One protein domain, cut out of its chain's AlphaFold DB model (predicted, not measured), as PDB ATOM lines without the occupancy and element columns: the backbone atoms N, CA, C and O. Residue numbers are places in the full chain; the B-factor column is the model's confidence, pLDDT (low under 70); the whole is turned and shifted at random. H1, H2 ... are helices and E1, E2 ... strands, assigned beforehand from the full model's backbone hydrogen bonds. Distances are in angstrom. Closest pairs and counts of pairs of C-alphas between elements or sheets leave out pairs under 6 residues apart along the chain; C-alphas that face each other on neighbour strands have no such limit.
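AT A GLANCE: This is residues 2 to 63 of the 81 residues of an uncharacterized protein of Acidobacteria bacterium (UniProt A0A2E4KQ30). A small, strongly twisted sheet is built on one long hairpin, E2 and E3, with a short strand at each edge, E1 next to E2 and E4 next to E3. The helix H1 packs on E2 and E3 towards the turn that joins them, the short helix H2 follows E4 near that same end, and a long loop, residues 41 to 54, extends from the other end of E3 before the strand E4. The 62 printed residues hold two named helices and four named strands, in the order H1 E1 E2 E3 E4 H2; the sheet has the order E1 E2 E3 E4, all antiparallel, and the class is mixed, helices and strands. The whole is compact, with a radius of gyration of the C-alphas of 12.1 A and spans of 35 by 24 by 17 A.

IN THESE COORDINATES: H1, residues 2 to 9, begins with C-alpha 2 at (271.737, 152.590, 236.282) and measures 10.8 A. E1 is residues 14 to 16, 7.1 A. E2, residues 22 to 29, is 22.1 A long, and E3, residues 32 to 40, is 22.2 A long, ending with C-alpha 40 at (257.124, 164.631, 251.091). E4 is residues 55 to 58, 7.1 A. H2, residues 59 to 62, measures 5.0 A and ends with C-alpha 62 at (250.900, 163.874, 230.086).

HOW THE PARTS SIT: The strands E1 E2 E3 E4 form a meander, each the antiparallel neighbour of the one before. In the hairpin of E1 and E2, at 134 degrees, N 23 and O 15 are 2.9 A apart. In the hairpin of E2 and E3, at 152 degrees, N 26 and O 35 are 2.9 A apart, and so are N 29 and O 32. In the hairpin of E3 and E4, at 168 degrees, N 56 and O 36 are 2.8 A apart. These N and O pairs are within hydrogen-bond range. E1 and E4 are the edge strands and are apart. H1 is on the sheet at a height of 8.5 A over the sheet; it lies over E2, but only just, with 3 of its 8 C-alphas falling on E2, and runs slantwise to the strands, at 55 degrees to E2 on the local plane. The closest C-alphas of H1 and E2 are those of Val 5 and Ala 27, 5.8 A apart. H2 is on the sheet too, over E3 at a height of 8.8 A over the sheet; the closest C-alphas of E3 and H2 are those of Ser 32 and Arg 59, 5.0 A apart. H1 and H2 are apart. In H1 every O i to N i+4 pair is within hydrogen-bond range; H2 is too short for such a pair.

THE WHOLE: The two C-alphas farthest apart are those of Thr 3 and Pro 46, at 36.2 A. The printed part has no cut. The link from E3 to E4, 14 residues, is long; the other links are tight. The mean pLDDT of the printed part is 90.0, and residues 2 to 6 are under 70.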
ATOM      1  N   SER A   2     271.532 151.404 235.418       59.09
ATOM      2  CA  SER A   2     271.737 152.590 236.282       59.09
ATOM      3  C   SER A   2     272.298 153.845 235.586       59.09
ATOM      4  O   SER A   2     272.021 154.957 236.026       59.09
ATOM      5  N   THR A   3     273.072 153.698 234.507       59.97
ATOM      6  CA  THR A   3     273.718 154.818 233.796       59.97
ATOM      7  C   THR A   3     272.737 155.638 232.964       59.97
ATOM      8  O   THR A   3     272.722 156.856 233.084       59.97
ATOM      9  N   GLU A   4     271.865 154.989 232.191       65.38
ATOM     10  CA  GLU A   4     270.873 155.667 231.337       65.38
ATOM     11  C   GLU A   4     269.874 156.498 232.149       65.38
ATOM     12  O   GLU A   4     269.532 157.616 231.769       65.38
ATOM     13  N   VAL A   5     269.462 155.985 233.313       65.25
ATOM     14  CA  VAL A   5     268.597 156.710 234.253       65.25
ATOM     15  C   VAL A   5     269.322 157.936 234.807       65.25
ATOM     16  O   VAL A   5     268.747 159.016 234.848       65.25
ATOM     17  N   ASN A   6     270.593 157.809 235.194       66.88
ATOM     18  CA  ASN A   6     271.362 158.931 235.739       66.88
ATOM     19  C   ASN A   6     271.624 160.016 234.674       66.88
ATOM     20  O   ASN A   6     271.485 161.207 234.951       66.88
ATOM     21  N   THR A   7     271.875 159.616 233.422       72.88
ATOM     22  CA  THR A   7     271.937 160.531 232.272       72.88
ATOM     23  C   THR A   7     270.600 161.236 232.035       72.88
ATOM     24  O   THR A   7     270.580 162.455 231.875       72.88
ATOM     25  N   ALA A   8     269.478 160.506 232.057       73.50
ATOM     26  CA  ALA A   8     268.143 161.085 231.885       73.50
ATOM     27  C   ALA A   8     267.797 162.086 233.000       73.50
ATOM     28  O   ALA A   8     267.186 163.122 232.739       73.50
ATOM     29  N   LEU A   9     268.226 161.795 234.230       80.06
ATOM     30  CA  LEU A   9     268.033 162.657 235.389       80.06
ATOM     31  C   LEU A   9     269.036 163.808 235.469       80.06
ATOM     32  O   LEU A   9     268.810 164.708 236.262       80.06
ATOM     33  N   LYS A  10     270.120 163.821 234.679       82.31
ATOM     34  CA  LYS A  10     271.154 164.879 234.683       82.31
ATOM     35  C   LYS A  10     271.677 165.233 236.091       82.31
ATOM     36  O   LYS A  10     271.993 166.388 236.360       82.31
ATOM     37  N   GLY A  11     271.724 164.262 237.004       84.31
ATOM     38  CA  GLY A  11     272.100 164.481 238.410       84.31
ATOM     39  C   GLY A  11     271.022 165.127 239.298       84.31
ATOM     40  O   GLY A  11     271.284 165.420 240.463       84.31
ATOM     41  N   PHE A  12     269.801 165.340 238.802       87.19
ATOM     42  CA  PHE A  12     268.678 165.793 239.622       87.19
ATOM     43  C   PHE A  12     268.116 164.639 240.456       87.19
ATOM     44  O   PHE A  12     267.633 163.635 239.934       87.19
ATOM     45  N   HIS A  13     268.127 164.813 241.776       90.56
ATOM     46  CA  HIS A  13     267.600 163.825 242.728       90.56
ATOM     47  C   HIS A  13     266.265 164.243 243.347       90.56
ATOM     48  O   HIS A  13     265.476 163.397 243.775       90.56
ATOM     49  N   HIS A  14     266.017 165.551 243.407       95.38
ATOM     50  CA  HIS A  14     264.846 166.126 244.044       95.38
ATOM     51  C   HIS A  14     264.498 167.493 243.466       95.38
ATOM     52  O   HIS A  14     265.353 168.176 242.904       95.38
ATOM     53  N   ALA A  15     263.250 167.904 243.659       95.75
ATOM     54  CA  ALA A  15     262.793 169.260 243.392       95.75
ATOM     55  C   ALA A  15     261.694 169.663 244.382       95.75
ATOM     56  O   ALA A  15     261.059 168.810 245.011       95.75
ATOM     57  N   THR A  16     261.463 170.967 244.502       97.31
ATOM     58  CA  THR A  16     260.374 171.531 245.303       97.31
ATOM     59  C   THR A  16     259.331 172.114 244.359       97.31
ATOM     60  O   THR A  16     259.653 172.937 243.505       97.31
ATOM     61  N   LEU A  17     258.084 171.672 244.496       95.88
ATOM     62  CA  LEU A  17     256.951 172.206 243.743       95.88
ATOM     63  C   LEU A  17     256.499 173.549 244.332       95.88
ATOM     64  O   LEU A  17     256.728 173.825 245.508       95.88
ATOM     65  N   SER A  18     255.763 174.347 243.556       96.69
ATOM     66  CA  SER A  18     255.198 175.631 244.012       96.69
ATOM     67  C   SER A  18     254.288 175.503 245.241       96.69
ATOM     68  O   SER A  18     254.232 176.403 246.069       96.69
ATOM     69  N   CYS A  19     253.622 174.356 245.412       96.31
ATOM     70  CA  CYS A  19     252.823 174.042 246.602       96.31
ATOM     71  C   CYS A  19     253.657 173.642 247.841       96.31
ATOM     72  O   CYS A  19     253.094 173.196 248.840       96.31
ATOM     73  N   GLY A  20     254.988 173.716 247.760       97.56
ATOM     74  CA  GLY A  20     255.931 173.348 248.817       97.56
ATOM     75  C   GLY A  20     256.244 171.850 248.918       97.56
ATOM     76  O   GLY A  20     257.168 171.475 249.636       97.56
ATOM     77  N   CYS A  21     255.508 170.974 248.221       98.19
ATOM     78  CA  CYS A  21     255.804 169.539 248.215       98.19
ATOM     79  C   CYS A  21     257.190 169.262 247.630       98.19
ATOM     80  O   CYS A  21     257.556 169.809 246.589       98.19
ATOM     81  N   ARG A  22     257.919 168.343 248.259       98.00
ATOM     82  CA  ARG A  22     259.173 167.819 247.727       98.00
ATOM     83  C   ARG A  22     258.891 166.579 246.890       98.00
ATOM     84  O   ARG A  22     258.160 165.688 247.331       98.00
ATOM     85  N   ILE A  23     259.485 166.521 245.707       97.94
ATOM     86  CA  ILE A  23     259.436 165.365 244.815       97.94
ATOM     87  C   ILE A  23     260.818 164.737 244.674       97.94
ATOM     88  O   ILE A  23     261.836 165.421 244.789       97.94
ATOM     89  N   THR A  24     260.832 163.446 244.373       96.56
ATOM     90  CA  THR A  24     262.007 162.707 243.916       96.56
ATOM     91  C   THR A  24     261.755 162.156 242.515       96.56
ATOM     92  O   THR A  24     260.604 162.049 242.075       96.56
ATOM     93  N   PHE A  25     262.827 161.804 241.817       93.69
ATOM     94  CA  PHE A  25     262.761 161.234 240.481       93.69
ATOM     95  C   PHE A  25     263.126 159.756 240.512       93.69
ATOM     96  O   PHE A  25     264.105 159.351 241.137       93.69
ATOM     97  N   ARG A  26     262.332 158.940 239.823       89.38
ATOM     98  CA  ARG A  26     262.560 157.502 239.685       89.38
ATOM     99  C   ARG A  26     262.777 157.144 238.225       89.38
ATOM    100  O   ARG A  26     262.272 157.829 237.333       89.38
ATOM    101  N   ALA A  27     263.485 156.039 238.004       86.88
ATOM    102  CA  ALA A  27     263.487 155.377 236.709       86.88
ATOM    103  C   ALA A  27     262.042 155.045 236.318       86.88
ATOM    104  O   ALA A  27     261.292 154.491 237.127       86.88
ATOM    105  N   GLY A  28     261.651 155.424 235.109       85.88
ATOM    106  CA  GLY A  28     260.367 155.041 234.546       85.88
ATOM    107  C   GLY A  28     260.486 153.822 233.631       85.88
ATOM    108  O   GLY A  28     261.342 152.960 233.821       85.88
ATOM    109  N   VAL A  29     259.605 153.744 232.639       87.25
ATOM    110  CA  VAL A  29     259.508 152.622 231.690       87.25
ATOM    111  C   VAL A  29     259.588 153.133 230.252       87.25
ATOM    112  O   VAL A  29     259.664 154.340 230.016       87.25
ATOM    113  N   ALA A  30     259.564 152.236 229.263       86.38
ATOM    114  CA  ALA A  30     259.534 152.632 227.855       86.38
ATOM    115  C   ALA A  30     258.430 153.681 227.589       86.38
ATOM    116  O   ALA A  30     257.287 153.526 228.021       86.38
ATOM    117  N   GLY A  31     258.791 154.781 226.922       86.00
ATOM    118  CA  GLY A  31     257.896 155.919 226.670       86.00
ATOM    119  C   GLY A  31     257.815 156.965 227.795       86.00
ATOM    120  O   GLY A  31     257.360 158.078 227.544       86.00
ATOM    121  N   SER A  32     258.311 156.672 229.002       89.25
ATOM    122  CA  SER A  32     258.525 157.657 230.071       89.25
ATOM    123  C   SER A  32     259.765 157.286 230.885       89.25
ATOM    124  O   SER A  32     259.637 156.585 231.885       89.25
ATOM    125  N   PRO A  33     260.970 157.741 230.500       88.56
ATOM    126  CA  PRO A  33     262.213 157.330 231.162       88.56
ATOM    127  C   PRO A  33     262.315 157.801 232.622       88.56
ATOM    128  O   PRO A  33     263.113 157.262 233.388       88.56
ATOM    129  N   VAL A  34     261.506 158.788 233.015       90.44
ATOM    130  CA  VAL A  34     261.505 159.394 234.349       90.44
ATOM    131  C   VAL A  34     260.078 159.482 234.879       90.44
ATOM    132  O   VAL A  34     259.158 159.825 234.137       90.44
ATOM    133  N   LEU A  35     259.914 159.210 236.173       92.56
ATOM    134  CA  LEU A  35     258.701 159.484 236.942       92.56
ATOM    135  C   LEU A  35     259.018 160.477 238.059       92.56
ATOM    136  O   LEU A  35     259.979 160.270 238.802       92.56
ATOM    137  N   ALA A  36     258.204 161.523 238.209       94.81
ATOM    138  CA  ALA A  36     258.290 162.421 239.358       94.81
ATOM    139  C   ALA A  36     257.275 161.988 240.414       94.81
ATOM    140  O   ALA A  36     256.083 161.884 240.129       94.81
ATOM    141  N   VAL A  37     257.744 161.743 241.633       96.44
ATOM    142  CA  VAL A  37     256.943 161.180 242.726       96.44
ATOM    143  C   VAL A  37     257.023 162.094 243.935       96.44
ATOM    144  O   VAL A  37     258.108 162.566 244.270       96.44
ATOM    145  N   VAL A  38     255.902 162.330 244.620       98.06
ATOM    146  CA  VAL A  38     255.908 163.065 245.893       98.06
ATOM    147  C   VAL A  38     256.711 162.273 246.914       98.06
ATOM    148  O   VAL A  38     256.317 161.190 247.337       98.06
ATOM    149  N   GLU A  39     257.838 162.830 247.335       98.00
ATOM    150  CA  GLU A  39     258.629 162.293 248.438       98.00
ATOM    151  C   GLU A  39     258.030 162.750 249.769       98.00
ATOM    152  O   GLU A  39     257.813 161.945 250.671       98.00
ATOM    153  N   ARG A  40     257.697 164.044 249.876       97.94
ATOM    154  CA  ARG A  40     257.124 164.631 251.091       97.94
ATOM    155  C   ARG A  40     256.069 165.678 250.755       97.94
ATOM    156  O   ARG A  40     256.361 166.687 250.108       97.94
ATOM    157  N   LYS A  41     254.851 165.468 251.260       97.38
ATOM    158  CA  LYS A  41     253.778 166.467 251.212       97.38
ATOM    159  C   LYS A  41     254.101 167.614 252.175       97.38
ATOM    160  O   LYS A  41     254.410 167.368 253.340       97.38
ATOM    161  N   ALA A  42     254.025 168.857 251.703       97.12
ATOM    162  CA  ALA A  42     254.102 170.020 252.584       97.12
ATOM    163  C   ALA A  42     252.802 170.194 253.377       97.12
ATOM    164  O   ALA A  42     251.718 169.957 252.846       97.12
ATOM    165  N   SER A  43     252.908 170.666 254.620       95.56
ATOM    166  CA  SER A  43     251.750 170.943 255.482       95.56
ATOM    167  C   SER A  43     250.803 171.984 254.881       95.56
ATOM    168  O   SER A  43     249.594 171.858 255.019       95.56
ATOM    169  N   ALA A  44     251.349 172.970 254.168       95.19
ATOM    170  CA  ALA A  44     250.587 174.028 253.507       95.19
ATOM    171  C   ALA A  44     250.080 173.654 252.100       95.19
ATOM    172  O   ALA A  44     249.483 174.490 251.431       95.19
ATOM    173  N   CYS A  45     250.335 172.434 251.606       97.38
ATOM    174  CA  CYS A  45     249.937 172.045 250.254       97.38
ATOM    175  C   CYS A  45     248.404 171.895 250.159       97.38
ATOM    176  O   CYS A  45     247.865 170.955 250.752       97.38
ATOM    177  N   PRO A  46     247.703 172.724 249.358       96.00
ATOM    178  CA  PRO A  46     246.242 172.672 249.264       96.00
ATOM    179  C   PRO A  46     245.743 171.513 248.387       96.00
ATOM    180  O   PRO A  46     244.562 171.182 248.395       96.00
ATOM    181  N   LEU A  47     246.633 170.886 247.611       96.12
ATOM    182  CA  LEU A  47     246.280 169.826 246.671       96.12
ATOM    183  C   LEU A  47     246.073 168.513 247.425       96.12
ATOM    184  O   LEU A  47     247.033 167.890 247.881       96.12
ATOM    185  N   THR A  48     244.822 168.078 247.552       93.75
ATOM    186  CA  THR A  48     244.445 166.837 248.253       93.75
ATOM    187  C   THR A  48     245.057 165.596 247.610       93.75
ATOM    188  O   THR A  48     245.449 164.671 248.314       93.75
ATOM    189  N   PHE A  49     245.234 165.609 246.287       91.50
ATOM    190  CA  PHE A  49     245.834 164.510 245.534       91.50
ATOM    191  C   PHE A  49     247.363 164.432 245.654       91.50
ATOM    192  O   PHE A  49     247.944 163.433 245.255       91.50
ATOM    193  N   HIS A  50     248.057 165.421 246.227       96.19
ATOM    194  CA  HIS A  50     249.470 165.235 246.570       96.19
ATOM    195  C   HIS A  50     249.590 164.391 247.838       96.19
ATOM    196  O   HIS A  50     249.326 164.887 248.935       96.19
ATOM    197  N   VAL A  51     250.038 163.146 247.683       95.06
ATOM    198  CA  VAL A  51     250.253 162.170 248.761       95.06
ATOM    199  C   VAL A  51     251.627 161.528 248.581       95.06
ATOM    200  O   VAL A  51     252.063 161.322 247.451       95.06
ATOM    201  N   GLY A  52     252.326 161.232 249.680       95.56
ATOM    202  CA  GLY A  52     253.641 160.584 249.630       95.56
ATOM    203  C   GLY A  52     253.604 159.270 248.846       95.56
ATOM    204  O   GLY A  52     252.702 158.458 249.027       95.56
ATOM    205  N   GLY A  53     254.576 159.078 247.955       93.94
ATOM    206  CA  GLY A  53     254.658 157.924 247.063       93.94
ATOM    207  C   GLY A  53     253.820 158.028 245.787       93.94
ATOM    208  O   GLY A  53     253.996 157.190 244.904       93.94
ATOM    209  N   LEU A  54     252.968 159.049 245.638       94.62
ATOM    210  CA  LEU A  54     252.144 159.214 244.441       94.62
ATOM    211  C   LEU A  54     252.929 159.889 243.299       94.62
ATOM    212  O   LEU A  54     253.590 160.909 243.539       94.62
ATOM    213  N   PRO A  55     252.863 159.370 242.056       93.75
ATOM    214  CA  PRO A  55     253.414 160.058 240.897       93.75
ATOM    215  C   PRO A  55     252.614 161.329 240.591       93.75
ATOM    216  O   PRO A  55     251.389 161.307 240.517       93.75
ATOM    217  N   VAL A  56     253.325 162.433 240.388       94.69
ATOM    218  CA  VAL A  56     252.759 163.718 239.931       94.69
ATOM    219  C   VAL A  56     253.057 163.987 238.462       94.69
ATOM    220  O   VAL A  56     252.448 164.871 237.867       94.69
ATOM    221  N   TYR A  57     253.987 163.234 237.872       92.94
ATOM    222  CA  TYR A  57     254.288 163.302 236.449       92.94
ATOM    223  C   TYR A  57     254.747 161.941 235.905       92.94
ATOM    224  O   TYR A  57     255.707 161.354 236.414       92.94
ATOM    225  N   ASP A  58     254.088 161.504 234.830       92.44
ATOM    226  CA  ASP A  58     254.503 160.453 233.892       92.44
ATOM    227  C   ASP A  58     254.315 161.024 232.478       92.44
ATOM    228  O   ASP A  58     253.256 161.574 232.163       92.44
ATOM    229  N   ARG A  59     255.331 160.919 231.614       91.81
ATOM    230  CA  ARG A  59     255.275 161.468 230.251       91.81
ATOM    231  C   ARG A  59     254.146 160.847 229.426       91.81
ATOM    232  O   ARG A  59     253.538 161.547 228.625       91.81
ATOM    233  N   ARG A  60     253.870 159.553 229.601       92.31
ATOM    234  CA  ARG A  60     252.806 158.853 228.861       92.31
ATOM    235  C   ARG A  60     251.445 159.413 229.236       92.31
ATOM    236  O   ARG A  60     250.628 159.665 228.361       92.31
ATOM    237  N   GLU A  61     251.253 159.659 230.528       91.88
ATOM    238  CA  GLU A  61     250.029 160.256 231.052       91.88
ATOM    239  C   GLU A  61     249.870 161.700 230.570       91.88
ATOM    240  O   GLU A  61     248.799 162.081 230.117       91.88
ATOM    241  N   ALA A  62     250.944 162.494 230.571       90.88
ATOM    242  CA  ALA A  62     250.900 163.874 230.086       90.88
ATOM    243  C   ALA A  62     250.568 163.990 228.584       90.88
ATOM    244  O   ALA A  62     250.095 165.034 228.144       90.88
ATOM    245  N   LEU A  63     250.833 162.939 227.801       92.44
ATOM    246  CA  LEU A  63     250.576 162.887 226.360       92.44
ATOM    247  C   LEU A  63     249.304 162.112 225.997       92.44
ATOM    248  O   LEU A  63     249.017 161.950 224.809       92.44
TER     249      LEU A  63